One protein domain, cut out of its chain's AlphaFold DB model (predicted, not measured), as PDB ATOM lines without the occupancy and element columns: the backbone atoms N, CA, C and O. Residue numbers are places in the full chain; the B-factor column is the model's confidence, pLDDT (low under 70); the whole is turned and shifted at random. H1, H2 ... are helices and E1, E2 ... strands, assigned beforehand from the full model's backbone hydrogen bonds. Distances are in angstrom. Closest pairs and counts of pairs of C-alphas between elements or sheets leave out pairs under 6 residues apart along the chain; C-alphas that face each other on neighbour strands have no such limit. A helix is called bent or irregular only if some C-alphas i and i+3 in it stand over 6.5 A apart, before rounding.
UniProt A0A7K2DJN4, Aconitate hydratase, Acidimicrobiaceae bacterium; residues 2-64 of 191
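This is residues 2 to 64 of the 191 residues of the protein "Aconitate hydratase" of Acidimicrobiaceae bacterium (UniProt A0A7K2DJN4). This is a flat, spread-out piece with a short helical hairpin, H1 and H2, at one end and a long loop, residues 18 to 38, reaching out to the other end and folding back. Between them lies a small hairpin of two strands, E1 and E2, and helix H3 follows straight on from E2, its beginning meeting the end of H2. The printed part has 63 residues, with three named helices and two named strands in the order H1, H2, E1, E2, H3; the sheet, E1 - E2, is antiparallel. The class is mixed, helices and strands, with under half of the residues in named elements. The whole is only just loose, close to compact, with a radius of gyration of the C-alphas of 13.0 A and spans of 40 by 29 by 13 A.

H1, residues 2 to 7, and H2, residues 11 to 17, form a helical hairpin: they touch, closest at the C-alphas of Tyr 7 and Ile 14, 5.1 A apart. They run opposite ways at a shallow tilt of 16 degrees. E1, residues 39 to 41, and E2, residues 48 to 50, form an antiparallel hairpin, with 140 degrees between their directions. Across it N 40 and O 49 are within hydrogen-bond range at 3.0 A, as are N 49 and O 40 at 3.0 A. H2 touches H3, residues 51 to 60, closest at the C-alphas of Gly 16 and Pro 52, 5.4 A apart; they run opposite ways at a tilt of 38 degrees, only just steep. The closest C-alphas of E1 and H3 are those of His 39 and Leu 51, 5.1 A apart. H1 is apart from E1, E2 and H3, and H2 is apart from E2. In H3 every O i to N i+4 pair is within hydrogen-bond range; H1 has 0 of 2, with 2 of 3 O i to N i+3 pairs, and H2 has 1 of 3, with 3 of 4.

H1 begins at C-alpha 2, (30.550, 21.121, 41.353), and is 10.6 A long; it is neither bent nor irregular, but only just: C-alphas 3 and 6 are 6.5 A apart. H2 is 10.4 A long. E1, 7.3 A, begins at C-alpha 39, (40.618, 19.352, 25.089), and E2 is 7.2 A long. H3, 14.2 A, ends at C-alpha 60, (39.451, 0.867, 25.889).

The two C-alphas farthest apart, those of Gly 9 and Gly 31, are 40.0 A apart. The printed part has no cut. The link from H2 to E1, 21 residues, is long; H1 to H2 and E2 to H3 are tight, and E1 to E2 is short. The mean pLDDT of the printed part is 89.0, and residues 27 to 35 are under 70.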
ATOM      1  N   GLY A   2      31.932  20.921  41.815       87.06
ATOM      2  CA  GLY A   2      30.550  21.121  41.353       87.06
ATOM      3  C   GLY A   2      29.698  19.843  41.210       87.06
ATOM      4  O   GLY A   2      29.643  19.048  42.153       87.06
ATOM      5  N   PRO A   3      29.062  19.612  40.047       91.62
ATOM      6  CA  PRO A   3      28.133  18.497  39.839       91.62
ATOM      7  C   PRO A   3      28.789  17.111  39.899       91.62
ATOM      8  O   PRO A   3      28.077  16.115  39.989       91.62
ATOM      9  N   TRP A   4      30.121  17.020  39.876       92.75
ATOM     10  CA  TRP A   4      30.859  15.754  39.946       92.75
ATOM     11  C   TRP A   4      30.938  15.182  41.363       92.75
ATOM     12  O   TRP A   4      31.244  14.005  41.539       92.75
ATOM     13  N   LEU A   5      30.611  15.977  42.392       90.19
ATOM     14  CA  LEU A   5      30.623  15.515  43.782       90.19
ATOM     15  C   LEU A   5      29.700  14.309  44.017       90.19
ATOM     16  O   LEU A   5      30.045  13.445  44.820       90.19
ATOM     17  N   ARG A   6      28.586  14.210  43.278       94.12
ATOM     18  CA  ARG A   6      27.650  13.075  43.359       94.12
ATOM     19  C   ARG A   6      28.254  11.739  42.914       94.12
ATOM     20  O   ARG A   6      27.734  10.697  43.285       94.12
ATOM     21  N   TYR A   7      29.349  11.763  42.152       94.75
ATOM     22  CA  TYR A   7      29.994  10.566  41.609       94.75
ATOM     23  C   TYR A   7      31.253  10.145  42.371       94.75
ATOM     24  O   TYR A   7      31.924   9.210  41.953       94.75
ATOM     25  N   ARG A   8      31.582  10.769  43.512       91.62
ATOM     26  CA  ARG A   8      32.815  10.450  44.265       91.62
ATOM     27  C   ARG A   8      32.964   8.979  44.661       91.62
ATOM     28  O   ARG A   8      34.094   8.529  44.825       91.62
ATOM     29  N   GLY A   9      31.860   8.253  44.822       94.31
ATOM     30  CA  GLY A   9      31.865   6.817  45.117       94.31
ATOM     31  C   GLY A   9      31.949   5.904  43.887       94.31
ATOM     32  O   GLY A   9      31.984   4.693  44.058       94.31
ATOM     33  N   HIS A  10      31.959   6.445  42.666       96.25
ATOM     34  CA  HIS A  10      31.897   5.674  41.423       96.25
ATOM     35  C   HIS A  10      33.005   6.121  40.460       96.25
ATOM     36  O   HIS A  10      32.833   7.076  39.701       96.25
ATOM     37  N   LEU A  11      34.144   5.419  40.494       96.00
ATOM     38  CA  LEU A  11      35.391   5.842  39.839       96.00
ATOM     39  C   LEU A  11      35.238   6.096  38.332       96.00
ATOM     40  O   LEU A  11      35.735   7.097  37.825       96.00
ATOM     41  N   GLU A  12      34.503   5.241  37.627       96.31
ATOM     42  CA  GLU A  12      34.257   5.417  36.195       96.31
ATOM     43  C   GLU A  12      33.485   6.709  35.884       96.31
ATOM     44  O   GLU A  12      33.953   7.535  35.102       96.31
ATOM     45  N   ASN A  13      32.353   6.929  36.561       97.12
ATOM     46  CA  ASN A  13      31.519   8.116  36.376       97.12
ATOM     47  C   ASN A  13      32.255   9.405  36.746       97.12
ATOM     48  O   ASN A  13      32.126  10.403  36.040       97.12
ATOM     49  N   ILE A  14      33.026   9.414  37.842       96.94
ATOM     50  CA  ILE A  14      33.797  10.609  38.199       96.94
ATOM     51  C   ILE A  14      34.945  10.847  37.214       96.94
ATOM     52  O   ILE A  14      35.186  12.000  36.890       96.94
ATOM     53  N   SER A  15      35.544   9.800  36.634       97.19
ATOM     54  CA  SER A  15      36.588   9.938  35.601       97.19
ATOM     55  C   SER A  15      36.104  10.622  34.316       97.19
ATOM     56  O   SER A  15      36.926  10.998  33.490       97.19
ATOM     57  N   GLY A  16      34.794  10.843  34.146       96.81
ATOM     58  CA  GLY A  16      34.255  11.733  33.110       96.81
ATOM     59  C   GLY A  16      34.627  13.211  33.297       96.81
ATOM     60  O   GLY A  16      34.323  14.027  32.433       96.81
ATOM     61  N   ASN A  17      35.273  13.570  34.415       95.56
ATOM     62  CA  ASN A  17      35.774  14.919  34.680       95.56
ATOM     63  C   ASN A  17      37.290  15.079  34.501       95.56
ATOM     64  O   ASN A  17      37.794  16.196  34.652       95.56
ATOM     65  N   LEU A  18      37.992  13.990  34.169       96.50
ATOM     66  CA  LEU A  18      39.446  13.941  34.092       96.50
ATOM     67  C   LEU A  18      39.995  15.085  33.226       96.50
ATOM     68  O   LEU A  18      39.777  15.141  32.023       96.50
ATOM     69  N   TYR A  19      40.714  16.006  33.865       95.00
ATOM     70  CA  TYR A  19      41.386  17.136  33.219       95.00
ATOM     71  C   TYR A  19      40.497  18.109  32.424       95.00
ATOM     72  O   TYR A  19      41.025  18.932  31.687       95.00
ATOM     73  N   LEU A  20      39.177  18.151  32.657       93.19
ATOM     74  CA  LEU A  20      38.277  19.121  31.999       93.19
ATOM     75  C   LEU A  20      38.659  20.601  32.200       93.19
ATOM     76  O   LEU A  20      38.205  21.457  31.450       93.19
ATOM     77  N   GLY A  21      39.430  20.916  33.242       91.19
ATOM     78  CA  GLY A  21      39.907  22.274  33.530       91.19
ATOM     79  C   GLY A  21      41.382  22.514  33.205       91.19
ATOM     80  O   GLY A  21      41.896  23.566  33.568       91.19
ATOM     81  N   VAL A  22      42.077  21.544  32.605       92.06
ATOM     82  CA  VAL A  22      43.500  21.668  32.258       92.06
ATOM     83  C   VAL A  22      43.638  22.411  30.937       92.06
ATOM     84  O   VAL A  22      42.881  22.169  30.006       92.06
ATOM     85  N   VAL A  23      44.608  23.314  30.856       92.38
ATOM     86  CA  VAL A  23      44.997  23.987  29.614       92.38
ATOM     87  C   VAL A  23      45.962  23.088  28.846       92.38
ATOM     88  O   VAL A  23      46.976  22.678  29.408       92.38
ATOM     89  N   ASN A  24      45.673  22.796  27.576       92.19
ATOM     90  CA  ASN A  24      46.635  22.125  26.704       92.19
ATOM     91  C   ASN A  24      47.780  23.082  26.318       92.19
ATOM     92  O   ASN A  24      47.534  24.200  25.857       92.19
ATOM     93  N   GLY A  25      49.027  22.634  26.496       90.62
ATOM     94  CA  GLY A  25      50.234  23.392  26.159       90.62
ATOM     95  C   GLY A  25      50.491  23.553  24.655       90.62
ATOM     96  O   GLY A  25      51.229  24.459  24.277       90.62
ATOM     97  N   PHE A  26      49.862  22.744  23.796       87.81
ATOM     98  CA  PHE A  26      50.124  22.726  22.347       87.81
ATOM     99  C   PHE A  26      49.184  23.605  21.493       87.81
ATOM    100  O   PHE A  26      49.244  23.571  20.267       87.81
ATOM    101  N   GLY A  27      48.404  24.497  22.120       68.50
ATOM    102  CA  GLY A  27      47.618  25.534  21.433       68.50
ATOM    103  C   GLY A  27      46.351  25.030  20.726       68.50
ATOM    104  O   GLY A  27      46.086  23.833  20.667       68.50
ATOM    105  N   SER A  28      45.530  25.967  20.229       58.53
ATOM    106  CA  SER A  28      44.264  25.640  19.563       58.53
ATOM    107  C   SER A  28      44.455  25.198  18.114       58.53
ATOM    108  O   SER A  28      45.148  25.844  17.323       58.53
ATOM    109  N   SER A  29      43.718  24.157  17.737       53.19
ATOM    110  CA  SER A  29      43.559  23.673  16.356       53.19
ATOM    111  C   SER A  29      42.967  24.695  15.371       53.19
ATOM    112  O   SER A  29      42.992  24.466  14.163       53.19
ATOM    113  N   ASN A  30      42.470  25.840  15.856       51.12
ATOM    114  CA  ASN A  30      41.744  26.825  15.048       51.12
ATOM    115  C   ASN A  30      42.555  28.077  14.661       51.12
ATOM    116  O   ASN A  30      41.994  29.018  14.101       51.12
ATOM    117  N   GLY A  31      43.861  28.126  14.952       50.25
ATOM    118  CA  GLY A  31      44.719  29.270  14.598       50.25
ATOM    119  C   GLY A  31      44.467  30.548  15.413       50.25
ATOM    120  O   GLY A  31      45.102  31.574  15.158       50.25
ATOM    121  N   ASP A  32      43.578  30.489  16.404       53.75
ATOM    122  CA  ASP A  32      43.414  31.511  17.434       53.75
ATOM    123  C   ASP A  32      44.311  31.175  18.636       53.75
ATOM    124  O   ASP A  32      44.496  30.014  18.990       53.75
ATOM    125  N   ARG A  33      44.882  32.190  19.285       49.00
ATOM    126  CA  ARG A  33      45.783  32.027  20.445       49.00
ATOM    127  C   ARG A  33      45.022  31.704  21.740       49.00
ATOM    128  O   ARG A  33      45.520  31.978  22.833       49.00
ATOM    129  N   SER A  34      43.804  31.183  21.632       55.78
ATOM    130  CA  SER A  34      43.036  30.695  22.768       55.78
ATOM    131  C   SER A  34      43.565  29.321  23.187       55.78
ATOM    132  O   SER A  34      43.940  28.491  22.366       55.78
ATOM    133  N   TYR A  35      43.671  29.103  24.495       62.66
ATOM    134  CA  TYR A  35      44.032  27.804  25.048       62.66
ATOM    135  C   TYR A  35      42.813  26.880  25.003       62.66
ATOM    136  O   TYR A  35      41.758  27.234  25.537       62.66
ATOM    137  N   ASP A  36      42.966  25.689  24.426       79.38
ATOM    138  CA  ASP A  36      41.931  24.657  24.437       79.38
ATOM    139  C   ASP A  36      41.868  24.032  25.847       79.38
ATOM    140  O   ASP A  36      42.647  23.151  26.219       79.38
ATOM    141  N   VAL A  37      40.969  24.550  26.689       91.25
ATOM    142  CA  VAL A  37      40.756  24.041  28.052       91.25
ATOM    143  C   VAL A  37      39.993  22.722  27.989       91.25
ATOM    144  O   VAL A  37      38.908  22.643  27.411       91.25
ATOM    145  N   GLY A  38      40.540  21.686  28.616       93.38
ATOM    146  CA  GLY A  38      39.917  20.373  28.736       93.38
ATOM    147  C   GLY A  38      39.866  19.572  27.440       93.38
ATOM    148  O   GLY A  38      39.183  18.551  27.417       93.38
ATOM    149  N   HIS A  39      40.562  20.014  26.390       93.94
ATOM    150  CA  HIS A  39      40.618  19.352  25.089       93.94
ATOM    151  C   HIS A  39      42.071  19.116  24.666       93.94
ATOM    152  O   HIS A  39      42.978  19.819  25.107       93.94
ATOM    153  N   GLY A  40      42.292  18.130  23.807       93.38
ATOM    154  CA  GLY A  40      43.597  17.859  23.209       93.38
ATOM    155  C   GLY A  40      43.476  16.996  21.965       93.38
ATOM    156  O   GLY A  40      42.373  16.595  21.595       93.38
ATOM    157  N   LYS A  41      44.604  16.723  21.311       94.19
ATOM    158  CA  LYS A  41      44.662  15.836  20.154       94.19
ATOM    159  C   LYS A  41      44.614  14.373  20.588       94.19
ATOM    160  O   LYS A  41      45.430  13.910  21.385       94.19
ATOM    161  N   ASN A  42      43.669  13.628  20.033       96.12
ATOM    162  CA  ASN A  42      43.633  12.181  20.138       96.12
ATOM    163  C   ASN A  42      44.632  11.582  19.140       96.12
ATOM    164  O   ASN A  42      44.474  11.720  17.933       96.12
ATOM    165  N   GLN A  43      45.653  10.887  19.626       95.06
ATOM    166  CA  GLN A  43      46.715  10.309  18.798       95.06
ATOM    167  C   GLN A  43      46.263   9.075  18.000       95.06
ATOM    168  O   GLN A  43      46.971   8.643  17.093       95.06
ATOM    169  N   ILE A  44      45.094   8.494  18.308       95.44
ATOM    170  CA  ILE A  44      44.500   7.408  17.515       95.44
ATOM    171  C   ILE A  44      43.797   7.978  16.278       95.44
ATOM    172  O   ILE A  44      43.958   7.443  15.183       95.44
ATOM    173  N   THR A  45      43.000   9.036  16.450       95.44
ATOM    174  CA  THR A  45      42.119   9.567  15.392       95.44
ATOM    175  C   THR A  45      42.677  10.808  14.695       95.44
ATOM    176  O   THR A  45      42.298  11.099  13.563       95.44
ATOM    177  N   GLY A  46      43.579  11.538  15.350       92.81
ATOM    178  CA  GLY A  46      44.073  12.852  14.935       92.81
ATOM    179  C   GLY A  46      43.126  14.014  15.261       92.81
ATOM    180  O   GLY A  46      43.445  15.154  14.932       92.81
ATOM    181  N   GLU A  47      41.977  13.754  15.889       92.06
ATOM    182  CA  GLU A  47      40.952  14.764  16.170       92.06
ATOM    183  C   GLU A  47      41.184  15.485  17.504       92.06
ATOM    184  O   GLU A  47      41.691  14.896  18.460       92.06
ATOM    185  N   ILE A  48      40.742  16.745  17.599       92.06
ATOM    186  CA  ILE A  48      40.659  17.445  18.886       92.06
ATOM    187  C   ILE A  48      39.373  17.050  19.604       92.06
ATOM    188  O   ILE A  48      38.275  17.225  19.077       92.06
ATOM    189  N   GLN A  49      39.511  16.538  20.823       94.31
ATOM    190  CA  GLN A  49      38.409  15.996  21.613       94.31
ATOM    191  C   GLN A  49      38.586  16.332  23.105       94.31
ATOM    192  O   GLN A  49      39.688  16.702  23.526       94.31
ATOM    193  N   PRO A  50      37.532  16.212  23.933       95.94
ATOM    194  CA  PRO A  50      37.660  16.354  25.379       95.94
ATOM    195  C   PRO A  50      38.642  15.334  25.972       95.94
ATOM    196  O   PRO A  50      38.582  14.142  25.676       95.94
ATOM    197  N   LEU A  51      39.510  15.776  26.884       96.75
ATOM    198  CA  LEU A  51      40.511  14.920  27.533       96.75
ATOM    199  C   LEU A  51      39.927  13.671  28.234       96.75
ATOM    200  O   LEU A  51      40.552  12.613  28.131       96.75
ATOM    201  N   PRO A  52      38.749  13.714  28.903       97.75
ATOM    202  CA  PRO A  52      38.135  12.502  29.448       97.75
ATOM    203  C   PRO A  52      37.800  11.452  28.384       97.75
ATOM    204  O   PRO A  52      37.912  10.256  28.661       97.75
ATOM    205  N   ASP A  53      37.390  11.890  27.191       98.06
ATOM    206  CA  ASP A  53      37.016  11.002  26.090       98.06
ATOM    207  C   ASP A  53      38.258  10.354  25.484       98.06
ATOM    208  O   ASP A  53      38.307   9.131  25.377       98.06
ATOM    209  N   ILE A  54      39.314  11.138  25.244       98.00
ATOM    210  CA  ILE A  54      40.613  10.625  24.778       98.00
ATOM    211  C   ILE A  54      41.161   9.582  25.757       98.00
ATOM    212  O   ILE A  54      41.552   8.483  25.366       98.00
ATOM    213  N   ALA A  55      41.150   9.890  27.056       98.25
ATOM    214  CA  ALA A  55      41.643   8.977  28.081       98.25
ATOM    215  C   ALA A  55      40.800   7.690  28.175       98.25
ATOM    216  O   ALA A  55      41.329   6.619  28.477       98.25
ATOM    217  N   ARG A  56      39.487   7.771  27.917       98.38
ATOM    218  CA  ARG A  56      38.603   6.602  27.821       98.38
ATOM    219  C   ARG A  56      38.925   5.759  26.590       98.38
ATOM    220  O   ARG A  56      39.069   4.551  26.740       98.38
ATOM    221  N   GLU A  57      39.085   6.371  25.423       98.38
ATOM    222  CA  GLU A  57      39.428   5.664  24.184       98.38
ATOM    223  C   GLU A  57      40.787   4.967  24.284       98.38
ATOM    224  O   GLU A  57      40.905   3.792  23.942       98.38
ATOM    225  N   TYR A  58      41.800   5.637  24.842       98.50
ATOM    226  CA  TYR A  58      43.101   5.018  25.108       98.50
ATOM    227  C   TYR A  58      42.972   3.826  26.055       98.50
ATOM    228  O   TYR A  58      43.549   2.771  25.798       98.50
ATOM    229  N   HIS A  59      42.184   3.965  27.124       98.06
ATOM    230  CA  HIS A  59      41.932   2.881  28.069       98.06
ATOM    231  C   HIS A  59      41.244   1.675  27.410       98.06
ATOM    232  O   HIS A  59      41.699   0.545  27.589       98.06
ATOM    233  N   GLU A  60      40.187   1.905  26.626       97.62
ATOM    234  CA  GLU A  60      39.451   0.867  25.889       97.62
ATOM    235  C   GLU A  60      40.336   0.185  24.825       97.62
ATOM    236  O   GLU A  60      40.226  -1.022  24.611       97.62
ATOM    237  N   ALA A  61      41.270   0.927  24.220       97.88
ATOM    238  CA  ALA A  61      42.266   0.411  23.282       97.88
ATOM    239  C   ALA A  61      43.486  -0.255  23.957       97.88
ATOM    240  O   ALA A  61      44.380  -0.748  23.266       97.88
ATOM    241  N   GLY A  62      43.566  -0.267  25.293       97.50
ATOM    242  CA  GLY A  62      44.703  -0.821  26.036       97.50
ATOM    243  C   GLY A  62      45.999  -0.006  25.918       97.50
ATOM    244  O   GLY A  62      47.082  -0.524  26.206       97.50
ATOM    245  N   LEU A  63      45.908   1.259  25.503       97.75
ATOM    246  CA  LEU A  63      47.038   2.172  25.386       97.75
ATOM    247  C   LEU A  63      47.363   2.823  26.732       97.75
ATOM    248  O   LEU A  63      46.494   3.227  27.503       97.75
ATOM    249  N   ARG A  64      48.663   2.947  26.997       97.50
ATOM    250  CA  ARG A  64      49.202   3.680  28.144       97.50
ATOM    251  C   ARG A  64      49.594   5.076  27.700       97.50
ATOM    252  O   ARG A  64      50.051   5.255  26.574       97.50
TER     253      ARG A  64